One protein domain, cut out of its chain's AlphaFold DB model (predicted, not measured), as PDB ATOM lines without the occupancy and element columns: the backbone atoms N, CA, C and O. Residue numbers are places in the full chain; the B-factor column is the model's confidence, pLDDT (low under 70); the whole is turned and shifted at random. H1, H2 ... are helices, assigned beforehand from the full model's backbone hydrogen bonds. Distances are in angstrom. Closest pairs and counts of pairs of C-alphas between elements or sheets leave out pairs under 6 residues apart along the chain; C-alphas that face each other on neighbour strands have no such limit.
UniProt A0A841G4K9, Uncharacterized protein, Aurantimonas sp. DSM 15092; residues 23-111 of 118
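Overview. This is residues 23 to 111 of the 118 residues of an uncharacterized protein of Aurantimonas sp. DSM 15092 (UniProt A0A841G4K9). A lone helix, H1, sits at one end of a long, wide loop of chain, and at the other end of that loop is a small head of two helices, H2 and H3, set nearly at a right angle, the first turn of H3 meeting residues 82 to 86 of H2. The loop swings far out between them, with residues 38 to 68 free of any other part, and H1 packs on neither helix of the head. You have 89 printed residues here, with three named helices in the order H1, H2, H3 and no named strand. The class is all helix, though under half of the residues, 43 of 89, are in named elements. The whole is extended, with a radius of gyration of the C-alphas of 21.4 A and spans of 60 by 42 by 25 A.

Along the chain. Find C-alpha 23 at (75.495, 128.113, 144.214); from there H1 runs over residues 23 to 34, 16.9 A from first to last C-alpha. Go on through residues 35 to 75, which hold no named element, to C-alpha 76 at (95.685, 143.421, 122.796). There H2 begins, residues 76 to 89, 20.2 A long. After three residues H3 takes residues 93 to 109, the longest helix with 17 residues and 24.5 A, and it ends at C-alpha 109 at (118.311, 155.392, 138.732).

Arrangement. Begin at H1, which touches no helix: it is apart from H2 and apart from H3. Next look at H2 and H3, which touch, with 4 pairs of C-alphas within 8 A. Their closest C-alphas are those of Cys 86 and Leu 93, 6.3 A apart. H2 touches with residues 82 to 86 alone, and H3 with residues 93 to 96 alone. Their lines are about perpendicular, at 78 degrees, and their centres are 16.3 A apart. Residues 98 to 111, of which 98 to 109 belong to H3, stand free. Along the backbone, every O i to N i+4 pair is within hydrogen-bond range in H1, H2 and H3.

Size, cuts and confidence. The two C-alphas farthest apart are those of Asp 52 and Thr 111, at 61.3 A, while the first and last printed C-alphas are 55.8 A apart. The printed part has no cut. The link from H1 to H2 is long, 41 residues, and the link from H2 to H3 is tight. In the B-factor column you will find a mean pLDDT of 72.1 for the printed part; the model's confidence is low, under 70, at residues 23 to 66 and 110 to 111.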
ATOM      1  N   ASP A  23      74.531 127.264 144.928       46.69
ATOM      2  CA  ASP A  23      75.495 128.113 144.214       46.69
ATOM      3  C   ASP A  23      75.907 129.364 145.004       46.69
ATOM      4  O   ASP A  23      76.987 129.918 144.783       46.69
ATOM      5  N   SER A  24      75.108 129.767 145.998       50.19
ATOM      6  CA  SER A  24      75.398 130.942 146.830       50.19
ATOM      7  C   SER A  24      76.673 130.786 147.667       50.19
ATOM      8  O   SER A  24      77.381 131.769 147.877       50.19
ATOM      9  N   ASP A  25      77.019 129.568 148.098       52.88
ATOM     10  CA  ASP A  25      78.236 129.312 148.886       52.88
ATOM     11  C   ASP A  25      79.518 129.340 148.041       52.88
ATOM     12  O   ASP A  25      80.552 129.851 148.484       52.88
ATOM     13  N   ARG A  26      79.462 128.862 146.789       52.56
ATOM     14  CA  ARG A  26      80.624 128.899 145.880       52.56
ATOM     15  C   ARG A  26      80.988 130.329 145.496       52.56
ATOM     16  O   ARG A  26      82.165 130.688 145.548       52.56
ATOM     17  N   SER A  27      79.988 131.157 145.203       55.66
ATOM     18  CA  SER A  27      80.191 132.570 144.862       55.66
ATOM     19  C   SER A  27      80.706 133.383 146.052       55.66
ATOM     20  O   SER A  27      81.611 134.204 145.896       55.66
ATOM     21  N   ARG A  28      80.226 133.097 147.273       56.03
ATOM     22  CA  ARG A  28      80.734 133.741 148.498       56.03
ATOM     23  C   ARG A  28      82.205 133.420 148.750       56.03
ATOM     24  O   ARG A  28      82.970 134.312 149.122       56.03
ATOM     25  N   ASN A  29      82.614 132.171 148.518       54.12
ATOM     26  CA  ASN A  29      84.010 131.761 148.667       54.12
ATOM     27  C   ASN A  29      84.924 132.364 147.593       54.12
ATOM     28  O   ASN A  29      86.075 132.686 147.895       54.12
ATOM     29  N   PHE A  30      84.428 132.559 146.370       56.12
ATOM     30  CA  PHE A  30      85.188 133.213 145.305       56.12
ATOM     31  C   PHE A  30      85.391 134.708 145.591       56.12
ATOM     32  O   PHE A  30      86.532 135.170 145.634       56.12
ATOM     33  N   SER A  31      84.326 135.450 145.918       59.44
ATOM     34  CA  SER A  31      84.426 136.872 146.291       59.44
ATOM     35  C   SER A  31      85.313 137.102 147.515       59.44
ATOM     36  O   SER A  31      86.116 138.034 147.523       59.44
ATOM     37  N   ARG A  32      85.244 136.227 148.531       60.44
ATOM     38  CA  ARG A  32      86.098 136.326 149.728       60.44
ATOM     39  C   ARG A  32      87.579 136.062 149.425       60.44
ATOM     40  O   ARG A  32      88.431 136.666 150.069       60.44
ATOM     41  N   ARG A  33      87.898 135.182 148.468       62.16
ATOM     42  CA  ARG A  33      89.288 134.893 148.062       62.16
ATOM     43  C   ARG A  33      89.866 135.929 147.097       62.16
ATOM     44  O   ARG A  33      91.079 136.102 147.091       62.16
ATOM     45  N   HIS A  34      89.020 136.607 146.321       64.81
ATOM     46  CA  HIS A  34      89.442 137.526 145.259       64.81
ATOM     47  C   HIS A  34      89.135 139.007 145.531       64.81
ATOM     48  O   HIS A  34      89.437 139.848 144.695       64.81
ATOM     49  N   GLY A  35      88.585 139.351 146.701       53.12
ATOM     50  CA  GLY A  35      88.440 140.745 147.137       53.12
ATOM     51  C   GLY A  35      87.352 141.543 146.411       53.12
ATOM     52  O   GLY A  35      87.350 142.767 146.490       53.12
ATOM     53  N   PHE A  36      86.410 140.879 145.739       51.81
ATOM     54  CA  PHE A  36      85.247 141.541 145.149       51.81
ATOM     55  C   PHE A  36      84.154 141.713 146.208       51.81
ATOM     56  O   PHE A  36      83.376 140.790 146.464       51.81
ATOM     57  N   VAL A  37      84.099 142.895 146.826       56.62
ATOM     58  CA  VAL A  37      82.928 143.357 147.582       56.62
ATOM     59  C   VAL A  37      82.050 144.132 146.603       56.62
ATOM     60  O   VAL A  37      82.382 145.249 146.216       56.62
ATOM     61  N   LEU A  38      80.952 143.520 146.156       50.38
ATOM     62  CA  LEU A  38      79.853 144.254 145.535       50.38
ATOM     63  C   LEU A  38      79.132 144.992 146.664       50.38
ATOM     64  O   LEU A  38      78.238 144.447 147.303       50.38
ATOM     65  N   ASP A  39      79.608 146.198 146.958       50.59
ATOM     66  CA  ASP A  39      78.952 147.130 147.865       50.59
ATOM     67  C   ASP A  39      77.677 147.634 147.178       50.59
ATOM     68  O   ASP A  39      77.706 148.474 146.279       50.59
ATOM     69  N   ASN A  40      76.561 146.988 147.497       48.69
ATOM     70  CA  ASN A  40      75.210 147.467 147.236       48.69
ATOM     71  C   ASN A  40      74.291 146.863 148.304       48.69
ATOM     72  O   ASN A  40      73.544 145.923 148.046       48.69
ATOM     73  N   GLU A  41      74.354 147.397 149.522       38.59
ATOM     74  CA  GLU A  41      73.193 147.390 150.413       38.59
ATOM     75  C   GLU A  41      73.216 148.661 151.285       38.59
ATOM     76  O   GLU A  41      74.248 148.966 151.884       38.59
ATOM     77  N   PRO A  42      72.129 149.457 151.303       44.44
ATOM     78  CA  PRO A  42      72.157 150.830 151.790       44.44
ATOM     79  C   PRO A  42      72.163 150.916 153.320       44.44
ATOM     80  O   PRO A  42      71.540 150.112 154.014       44.44
ATOM     81  N   GLU A  43      72.835 151.961 153.809       48.94
ATOM     82  CA  GLU A  43      72.909 152.445 155.189       48.94
ATOM     83  C   GLU A  43      71.718 152.040 156.078       48.94
ATOM     84  O   GLU A  43      70.624 152.609 156.015       48.94
ATOM     85  N   ARG A  44      71.959 151.108 157.006       44.06
ATOM     86  CA  ARG A  44      71.121 150.933 158.194       44.06
ATOM     87  C   ARG A  44      71.938 151.161 159.459       44.06
ATOM     88  O   ARG A  44      72.627 150.277 159.942       44.06
ATOM     89  N   LYS A  45      71.763 152.386 159.961       42.03
ATOM     90  CA  LYS A  45      71.665 152.803 161.368       42.03
ATOM     91  C   LYS A  45      72.829 152.411 162.286       42.03
ATOM     92  O   LYS A  45      72.938 151.288 162.758       42.03
ATOM     93  N   MET A  46      73.631 153.428 162.603       51.00
ATOM     94  CA  MET A  46      74.524 153.463 163.756       51.00
ATOM     95  C   MET A  46      73.721 153.286 165.050       51.00
ATOM     96  O   MET A  46      72.936 154.157 165.419       51.00
ATOM     97  N   GLU A  47      73.962 152.184 165.748       49.69
ATOM     98  CA  GLU A  47      73.711 152.038 167.180       49.69
ATOM     99  C   GLU A  47      75.089 151.780 167.818       49.69
ATOM    100  O   GLU A  47      75.813 150.904 167.331       49.69
ATOM    101  N   PRO A  48      75.547 152.562 168.814       55.06
ATOM    102  CA  PRO A  48      76.826 152.289 169.455       55.06
ATOM    103  C   PRO A  48      76.654 151.068 170.373       55.06
ATOM    104  O   PRO A  48      75.744 151.074 171.202       55.06
ATOM    105  N   PRO A  49      77.478 150.010 170.264       51.31
ATOM    106  CA  PRO A  49      77.370 148.903 171.194       51.31
ATOM    107  C   PRO A  49      77.888 149.336 172.569       51.31
ATOM    108  O   PRO A  49      78.928 149.986 172.683       51.31
ATOM    109  N   ALA A  50      77.096 148.961 173.569       46.34
ATOM    110  CA  ALA A  50      77.268 149.138 175.000       46.34
ATOM    111  C   ALA A  50      78.714 149.015 175.511       46.34
ATOM    112  O   ALA A  50      79.492 148.168 175.067       46.34
ATOM    113  N   GLU A  51      79.027 149.841 176.510       53.59
ATOM    114  CA  GLU A  51      80.145 149.634 177.422       53.59
ATOM    115  C   GLU A  51      79.912 148.327 178.193       53.59
ATOM    116  O   GLU A  51      78.985 148.274 178.996       53.59
ATOM    117  N   ASP A  52      80.720 147.286 177.955       45.38
ATOM    118  CA  ASP A  52      81.014 146.294 178.994       45.38
ATOM    119  C   ASP A  52      82.285 145.465 178.722       45.38
ATOM    120  O   ASP A  52      82.552 145.003 177.611       45.38
ATOM    121  N   ASP A  53      83.049 145.336 179.801       46.25
ATOM    122  CA  ASP A  53      84.064 144.358 180.187       46.25
ATOM    123  C   ASP A  53      85.074 143.732 179.187       46.25
ATOM    124  O   ASP A  53      84.798 142.881 178.341       46.25
ATOM    125  N   GLY A  54      86.356 144.027 179.442       52.81
ATOM    126  CA  GLY A  54      87.331 142.958 179.706       52.81
ATOM    127  C   GLY A  54      87.824 142.058 178.563       52.81
ATOM    128  O   GLY A  54      88.435 141.028 178.847       52.81
ATOM    129  N   ILE A  55      87.643 142.397 177.283       49.94
ATOM    130  CA  ILE A  55      88.180 141.566 176.187       49.94
ATOM    131  C   ILE A  55      89.696 141.809 176.033       49.94
ATOM    132  O   ILE A  55      90.102 142.934 175.710       49.94
ATOM    133  N   PRO A  56      90.575 140.793 176.188       49.81
ATOM    134  CA  PRO A  56      91.992 140.957 175.900       49.81
ATOM    135  C   PRO A  56      92.131 141.360 174.435       49.81
ATOM    136  O   PRO A  56      91.755 140.600 173.540       49.81
ATOM    137  N   LYS A  57      92.645 142.579 174.207       53.47
ATOM    138  CA  LYS A  57      92.921 143.160 172.888       53.47
ATOM    139  C   LYS A  57      93.645 142.120 172.034       53.47
ATOM    140  O   LYS A  57      94.868 141.979 172.114       53.47
ATOM    141  N   ARG A  58      92.889 141.375 171.214       56.19
ATOM    142  CA  ARG A  58      93.443 140.517 170.167       56.19
ATOM    143  C   ARG A  58      94.321 141.447 169.358       56.19
ATOM    144  O   ARG A  58      93.832 142.444 168.833       56.19
ATOM    145  N   ARG A  59      95.626 141.168 169.337       57.94
ATOM    146  CA  ARG A  59      96.577 141.894 168.502       57.94
ATOM    147  C   ARG A  59      96.004 141.866 167.096       57.94
ATOM    148  O   ARG A  59      95.978 140.806 166.470       57.94
ATOM    149  N   SER A  60      95.484 143.006 166.650       64.94
ATOM    150  CA  SER A  60      95.034 143.180 165.282       64.94
ATOM    151  C   SER A  60      96.157 142.665 164.389       64.94
ATOM    152  O   SER A  60      97.320 142.998 164.659       64.94
ATOM    153  N   PRO A  61      95.865 141.834 163.372       59.16
ATOM    154  CA  PRO A  61      96.869 141.488 162.384       59.16
ATOM    155  C   PRO A  61      97.477 142.806 161.931       59.16
ATOM    156  O   PRO A  61      96.731 143.704 161.534       59.16
ATOM    157  N   LYS A  62      98.795 142.959 162.111       60.75
ATOM    158  CA  LYS A  62      99.568 144.121 161.663       60.75
ATOM    159  C   LYS A  62      99.107 144.373 160.230       60.75
ATOM    160  O   LYS A  62      99.405 143.551 159.365       60.75
ATOM    161  N   ARG A  63      98.254 145.389 160.021       57.69
ATOM    162  CA  ARG A  63      97.646 145.658 158.716       57.69
ATOM    163  C   ARG A  63      98.825 145.842 157.777       57.69
ATOM    164  O   ARG A  63      99.574 146.806 157.929       57.69
ATOM    165  N   ARG A  64      99.049 144.871 156.885       61.50
ATOM    166  CA  ARG A  64      99.976 145.074 155.777       61.50
ATOM    167  C   ARG A  64      99.477 146.326 155.056       61.50
ATOM    168  O   ARG A  64      98.254 146.480 154.948       61.50
ATOM    169  N   PRO A  65     100.372 147.243 154.660       68.62
ATOM    170  CA  PRO A  65      99.946 148.396 153.888       68.62
ATOM    171  C   PRO A  65      99.124 147.891 152.695       68.62
ATOM    172  O   PRO A  65      99.437 146.819 152.165       68.62
ATOM    173  N   PRO A  66      98.034 148.587 152.331       61.72
ATOM    174  CA  PRO A  66      97.239 148.191 151.182       61.72
ATOM    175  C   PRO A  66      98.174 148.102 149.976       61.72
ATOM    176  O   PRO A  66      98.867 149.068 149.658       61.72
ATOM    177  N   THR A  67      98.243 146.929 149.348       71.81
ATOM    178  CA  THR A  67      98.922 146.788 148.064       71.81
ATOM    179  C   THR A  67      98.201 147.704 147.086       71.81
ATOM    180  O   THR A  67      96.993 147.579 146.880       71.81
ATOM    181  N   GLN A  68      98.920 148.696 146.565       77.56
ATOM    182  CA  GLN A  68      98.363 149.666 145.636       77.56
ATOM    183  C   GLN A  68      97.927 148.924 144.373       77.56
ATOM    184  O   GLN A  68      98.756 148.414 143.628       77.56
ATOM    185  N   GLN A  69      96.618 148.830 144.150       81.81
ATOM    186  CA  GLN A  69      96.081 148.261 142.919       81.81
ATOM    187  C   GLN A  69      96.085 149.340 141.840       81.81
ATOM    188  O   GLN A  69      95.617 150.456 142.069       81.81
ATOM    189  N   PHE A  70      96.599 149.005 140.662       81.50
ATOM    190  CA  PHE A  70      96.573 149.880 139.498       81.50
ATOM    191  C   PHE A  70      95.945 149.148 138.314       81.50
ATOM    192  O   PHE A  70      96.221 147.978 138.061       81.50
ATOM    193  N   ASN A  71      95.091 149.862 137.584       88.56
ATOM    194  CA  ASN A  71      94.518 149.386 136.333       88.56
ATOM    195  C   ASN A  71      95.324 149.983 135.180       88.56
ATOM    196  O   ASN A  71      95.470 151.202 135.096       88.56
ATOM    197  N   MET A  72      95.827 149.134 134.288       88.06
ATOM    198  CA  MET A  72      96.602 149.548 133.120       88.06
ATOM    199  C   MET A  72      95.879 149.119 131.845       88.06
ATOM    200  O   MET A  72      95.385 147.997 131.749       88.06
ATOM    201  N   ARG A  73      95.819 150.016 130.859       94.69
ATOM    202  CA  ARG A  73      95.389 149.677 129.500       94.69
ATOM    203  C   ARG A  73      96.628 149.388 128.667       94.69
ATOM    204  O   ARG A  73      97.541 150.207 128.646       94.69
ATOM    205  N   ILE A  74      96.635 148.245 127.997       93.94
ATOM    206  CA  ILE A  74      97.695 147.831 127.078       93.94
ATOM    207  C   ILE A  74      97.075 147.317 125.785       93.94
ATOM    208  O   ILE A  74      95.913 146.898 125.773       93.94
ATOM    209  N   ASP A  75      97.852 147.331 124.710       96.94
ATOM    210  CA  ASP A  75      97.430 146.777 123.431       96.94
ATOM    211  C   ASP A  75      97.136 145.276 123.541       96.94
ATOM    212  O   ASP A  75      97.811 144.528 124.257       96.94
ATOM    213  N   VAL A  76      96.139 144.821 122.779       96.81
ATOM    214  CA  VAL A  76      95.685 143.421 122.796       96.81
ATOM    215  C   VAL A  76      96.818 142.463 122.432       96.81
ATOM    216  O   VAL A  76      96.949 141.398 123.034       96.81
ATOM    217  N   GLU A  77      97.671 142.839 121.479       97.94
ATOM    218  CA  GLU A  77      98.801 142.008 121.068       97.94
ATOM    219  C   GLU A  77      99.838 141.852 122.191       97.94
ATOM    220  O   GLU A  77     100.313 140.743 122.449       97.94
ATOM    221  N   LEU A  78     100.147 142.938 122.907       96.12
ATOM    222  CA  LEU A  78     101.053 142.895 124.053       96.12
ATOM    223  C   LEU A  78     100.472 142.025 125.173       96.12
ATOM    224  O   LEU A  78     101.186 141.185 125.722       96.12
ATOM    225  N   PHE A  79      99.173 142.161 125.456       95.69
ATOM    226  CA  PHE A  79      98.485 141.316 126.432       95.69
ATOM    227  C   PHE A  79      98.602 139.827 126.084       95.69
ATOM    228  O   PHE A  79      98.991 139.031 126.934       95.69
ATOM    229  N   GLN A  80      98.336 139.439 124.833       96.75
ATOM    230  CA  GLN A  80      98.431 138.037 124.409       96.75
ATOM    231  C   GLN A  80      99.851 137.476 124.550       96.75
ATOM    232  O   GLN A  80     100.028 136.336 124.988       96.75
ATOM    233  N   ARG A  81     100.873 138.270 124.204       97.19
ATOM    234  CA  ARG A  81     102.282 137.875 124.363       97.19
ATOM    235  C   ARG A  81     102.642 137.674 125.837       97.19
ATOM    236  O   ARG A  81     103.226 136.646 126.178       97.19
ATOM    237  N   LEU A  82     102.259 138.614 126.706       96.00
ATOM    238  CA  LEU A  82     102.492 138.514 128.151       96.00
ATOM    239  C   LEU A  82     101.746 137.327 128.761       96.00
ATOM    240  O   LEU A  82     102.317 136.602 129.571       96.00
ATOM    241  N   TYR A  83     100.508 137.084 128.338       95.12
ATOM    242  CA  TYR A  83      99.701 135.975 128.834       95.12
ATOM    243  C   TYR A  83     100.340 134.614 128.517       95.12
ATOM    244  O   TYR A  83     100.511 133.787 129.410       95.12
ATOM    245  N   ARG A  84     100.807 134.405 127.276       97.12
ATOM    246  CA  ARG A  84     101.543 133.180 126.905       97.12
ATOM    247  C   ARG A  84     102.848 133.021 127.686       97.12
ATOM    248  O   ARG A  84     103.214 131.910 128.065       97.12
ATOM    249  N   PHE A  85     103.555 134.122 127.936       96.38
ATOM    250  CA  PHE A  85     104.758 134.102 128.767       96.38
ATOM    251  C   PHE A  85     104.440 133.674 130.207       96.38
ATOM    252  O   PHE A  85     105.133 132.812 130.749       96.38
ATOM    253  N   CYS A  86     103.368 134.217 130.789       96.44
ATOM    254  CA  CYS A  86     102.882 133.861 132.122       96.44
ATOM    255  C   CYS A  86     102.564 132.363 132.226       96.44
ATOM    256  O   CYS A  86     103.076 131.700 133.129       96.44
ATOM    257  N   GLU A  87     101.820 131.807 131.259       94.81
ATOM    258  CA  GLU A  87     101.528 130.365 131.202       94.81
ATOM    259  C   GLU A  87     102.805 129.520 131.149       94.81
ATOM    260  O   GLU A  87     102.940 128.553 131.895       94.81
ATOM    261  N   SER A  88     103.786 129.910 130.327       96.56
ATOM    262  CA  SER A  88     105.031 129.141 130.177       96.56
ATOM    263  C   SER A  88     105.894 129.090 131.443       96.56
ATOM    264  O   SER A  88     106.716 128.187 131.592       96.56
ATOM    265  N   ARG A  89     105.735 130.064 132.349       94.38
ATOM    266  CA  ARG A  89     106.566 130.214 133.554       94.38
ATOM    267  C   ARG A  89     105.808 130.013 134.860       94.38
ATOM    268  O   ARG A  89     106.423 130.137 135.914       94.38
ATOM    269  N   ASN A  90     104.517 129.676 134.799       94.62
ATOM    270  CA  ASN A  90     103.624 129.617 135.960       94.62
ATOM    271  C   ASN A  90     103.666 130.909 136.799       94.62
ATOM    272  O   ASN A  90     103.691 130.856 138.026       94.62
ATOM    273  N   LEU A  91     103.705 132.059 136.123       94.44
ATOM    274  CA  LEU A  91     103.692 133.383 136.744       94.44
ATOM    275  C   LEU A  91     102.343 134.058 136.516       94.44
ATOM    276  O   LEU A  91     101.630 133.759 135.558       94.44
ATOM    277  N   THR A  92     102.007 135.007 137.377       92.69
ATOM    278  CA  THR A  92     100.867 135.900 137.187       92.69
ATOM    279  C   THR A  92     101.264 137.124 136.364       92.69
ATOM    280  O   THR A  92     102.414 137.567 136.374       92.69
ATOM    281  N   LEU A  93     100.286 137.719 135.673       91.62
ATOM    282  CA  LEU A  93     100.508 138.958 134.923       91.62
ATOM    283  C   LEU A  93     101.008 140.087 135.839       91.62
ATOM    284  O   LEU A  93     101.858 140.871 135.432       91.62
ATOM    285  N   THR A  94     100.514 140.133 137.079       91.50
ATOM    286  CA  THR A  94     100.946 141.094 138.099       91.50
ATOM    287  C   THR A  94     102.432 140.952 138.410       91.50
ATOM    288  O   THR A  94     103.146 141.938 138.301       91.50
ATOM    289  N   GLU A  95     102.919 139.742 138.700       92.06
ATOM    290  CA  GLU A  95     104.341 139.507 139.004       92.06
ATOM    291  C   GLU A  95     105.256 139.920 137.846       92.06
ATOM    292  O   GLU A  95     106.306 140.522 138.056       92.06
ATOM    293  N   VAL A  96     104.847 139.624 136.608       93.44
ATOM    294  CA  VAL A  96     105.620 139.990 135.414       93.44
ATOM    295  C   VAL A  96     105.667 141.507 135.224       93.44
ATOM    296  O   VAL A  96     106.712 142.051 134.867       93.44
ATOM    297  N   VAL A  97     104.550 142.198 135.455       92.50
ATOM    298  CA  VAL A  97     104.470 143.658 135.321       92.50
ATOM    299  C   VAL A  97     105.228 144.360 136.448       92.50
ATOM    300  O   VAL A  97     105.950 145.314 136.173       92.50
ATOM    301  N   GLU A  98     105.121 143.885 137.689       91.38
ATOM    302  CA  GLU A  98     105.861 144.427 138.834       91.38
ATOM    303  C   GLU A  98     107.377 144.290 138.639       91.38
ATOM    304  O   GLU A  98     108.095 145.282 138.745       91.38
ATOM    305  N   ASP A  99     107.868 143.113 138.234       92.31
ATOM    306  CA  ASP A  99     109.297 142.916 137.943       92.31
ATOM    307  C   ASP A  99     109.776 143.805 136.780       92.31
ATOM    308  O   ASP A  99     110.878 144.359 136.819       92.31
ATOM    309  N   ALA A 100     108.947 143.999 135.749       92.88
ATOM    310  CA  ALA A 100     109.267 144.914 134.656       92.88
ATOM    311  C   ALA A 100     109.368 146.374 135.134       92.88
ATOM    312  O   ALA A 100     110.315 147.069 134.761       92.88
ATOM    313  N   ILE A 101     108.439 146.826 135.982       91.56
ATOM    314  CA  ILE A 101     108.466 148.167 136.584       91.56
ATOM    315  C   ILE A 101     109.732 148.340 137.432       91.56
ATOM    316  O   ILE A 101     110.460 149.316 137.250       91.56
ATOM    317  N   ASP A 102     110.053 147.372 138.289       90.94
ATOM    318  CA  ASP A 102     111.232 147.423 139.158       90.94
ATOM    319  C   ASP A 102     112.544 147.452 138.369       90.94
ATOM    320  O   ASP A 102     113.511 148.105 138.771       90.94
ATOM    321  N   ARG A 103     112.616 146.749 137.234       93.94
ATOM    322  CA  ARG A 103     113.766 146.831 136.319       93.94
ATOM    323  C   ARG A 103     113.900 148.227 135.723       93.94
ATOM    324  O   ARG A 103     114.970 148.815 135.825       93.94
ATOM    325  N   VAL A 104     112.813 148.793 135.199       93.31
ATOM    326  CA  VAL A 104     112.822 150.138 134.604       93.31
ATOM    327  C   VAL A 104     113.204 151.204 135.633       93.31
ATOM    328  O   VAL A 104     114.007 152.087 135.327       93.31
ATOM    329  N   ILE A 105     112.685 151.119 136.861       90.69
ATOM    330  CA  ILE A 105     113.037 152.037 137.955       90.69
ATOM    331  C   ILE A 105     114.531 151.927 138.277       90.69
ATOM    332  O   ILE A 105     115.229 152.943 138.325       90.69
ATOM    333  N   ARG A 106     115.054 150.707 138.450       89.75
ATOM    334  CA  ARG A 106     116.482 150.489 138.727       89.75
ATOM    335  C   ARG A 106     117.374 151.028 137.615       89.75
ATOM    336  O   ARG A 106     118.332 151.739 137.913       89.75
ATOM    337  N   ASP A 107     117.038 150.751 136.362       90.38
ATOM    338  CA  ASP A 107     117.815 151.199 135.205       90.38
ATOM    339  C   ASP A 107     117.790 152.730 135.071       90.38
ATOM    340  O   ASP A 107     118.812 153.357 134.780       90.38
ATOM    341  N   SER A 108     116.650 153.354 135.382       85.31
ATOM    342  CA  SER A 108     116.494 154.814 135.383       85.31
ATOM    343  C   SER A 108     117.330 155.498 136.471       85.31
ATOM    344  O   SER A 108     117.832 156.602 136.266       85.31
ATOM    345  N   HIS A 109     117.516 154.852 137.624       78.12
ATOM    346  CA  HIS A 109     118.311 155.392 138.732       78.12
ATOM    347  C   HIS A 109     119.793 154.971 138.707       78.12
ATOM    348  O   HIS A 109     120.609 155.591 139.390       78.12
ATOM    349  N   GLY A 110     120.164 153.966 137.908       63.31
ATOM    350  CA  GLY A 110     121.518 153.405 137.824       63.31
ATOM    351  C   GLY A 110     122.521 154.184 136.962       63.31
ATOM    352  O   GLY A 110     123.682 153.791 136.886       63.31
ATOM    353  N   THR A 111     122.129 155.288 136.319       57.66
ATOM    354  CA  THR A 111     122.975 156.025 135.355       57.66
ATOM    355  C   THR A 111     123.584 157.325 135.892       57.66
ATOM    356  O   THR A 111     123.954 158.207 135.119       57.66
TER     357      THR A 111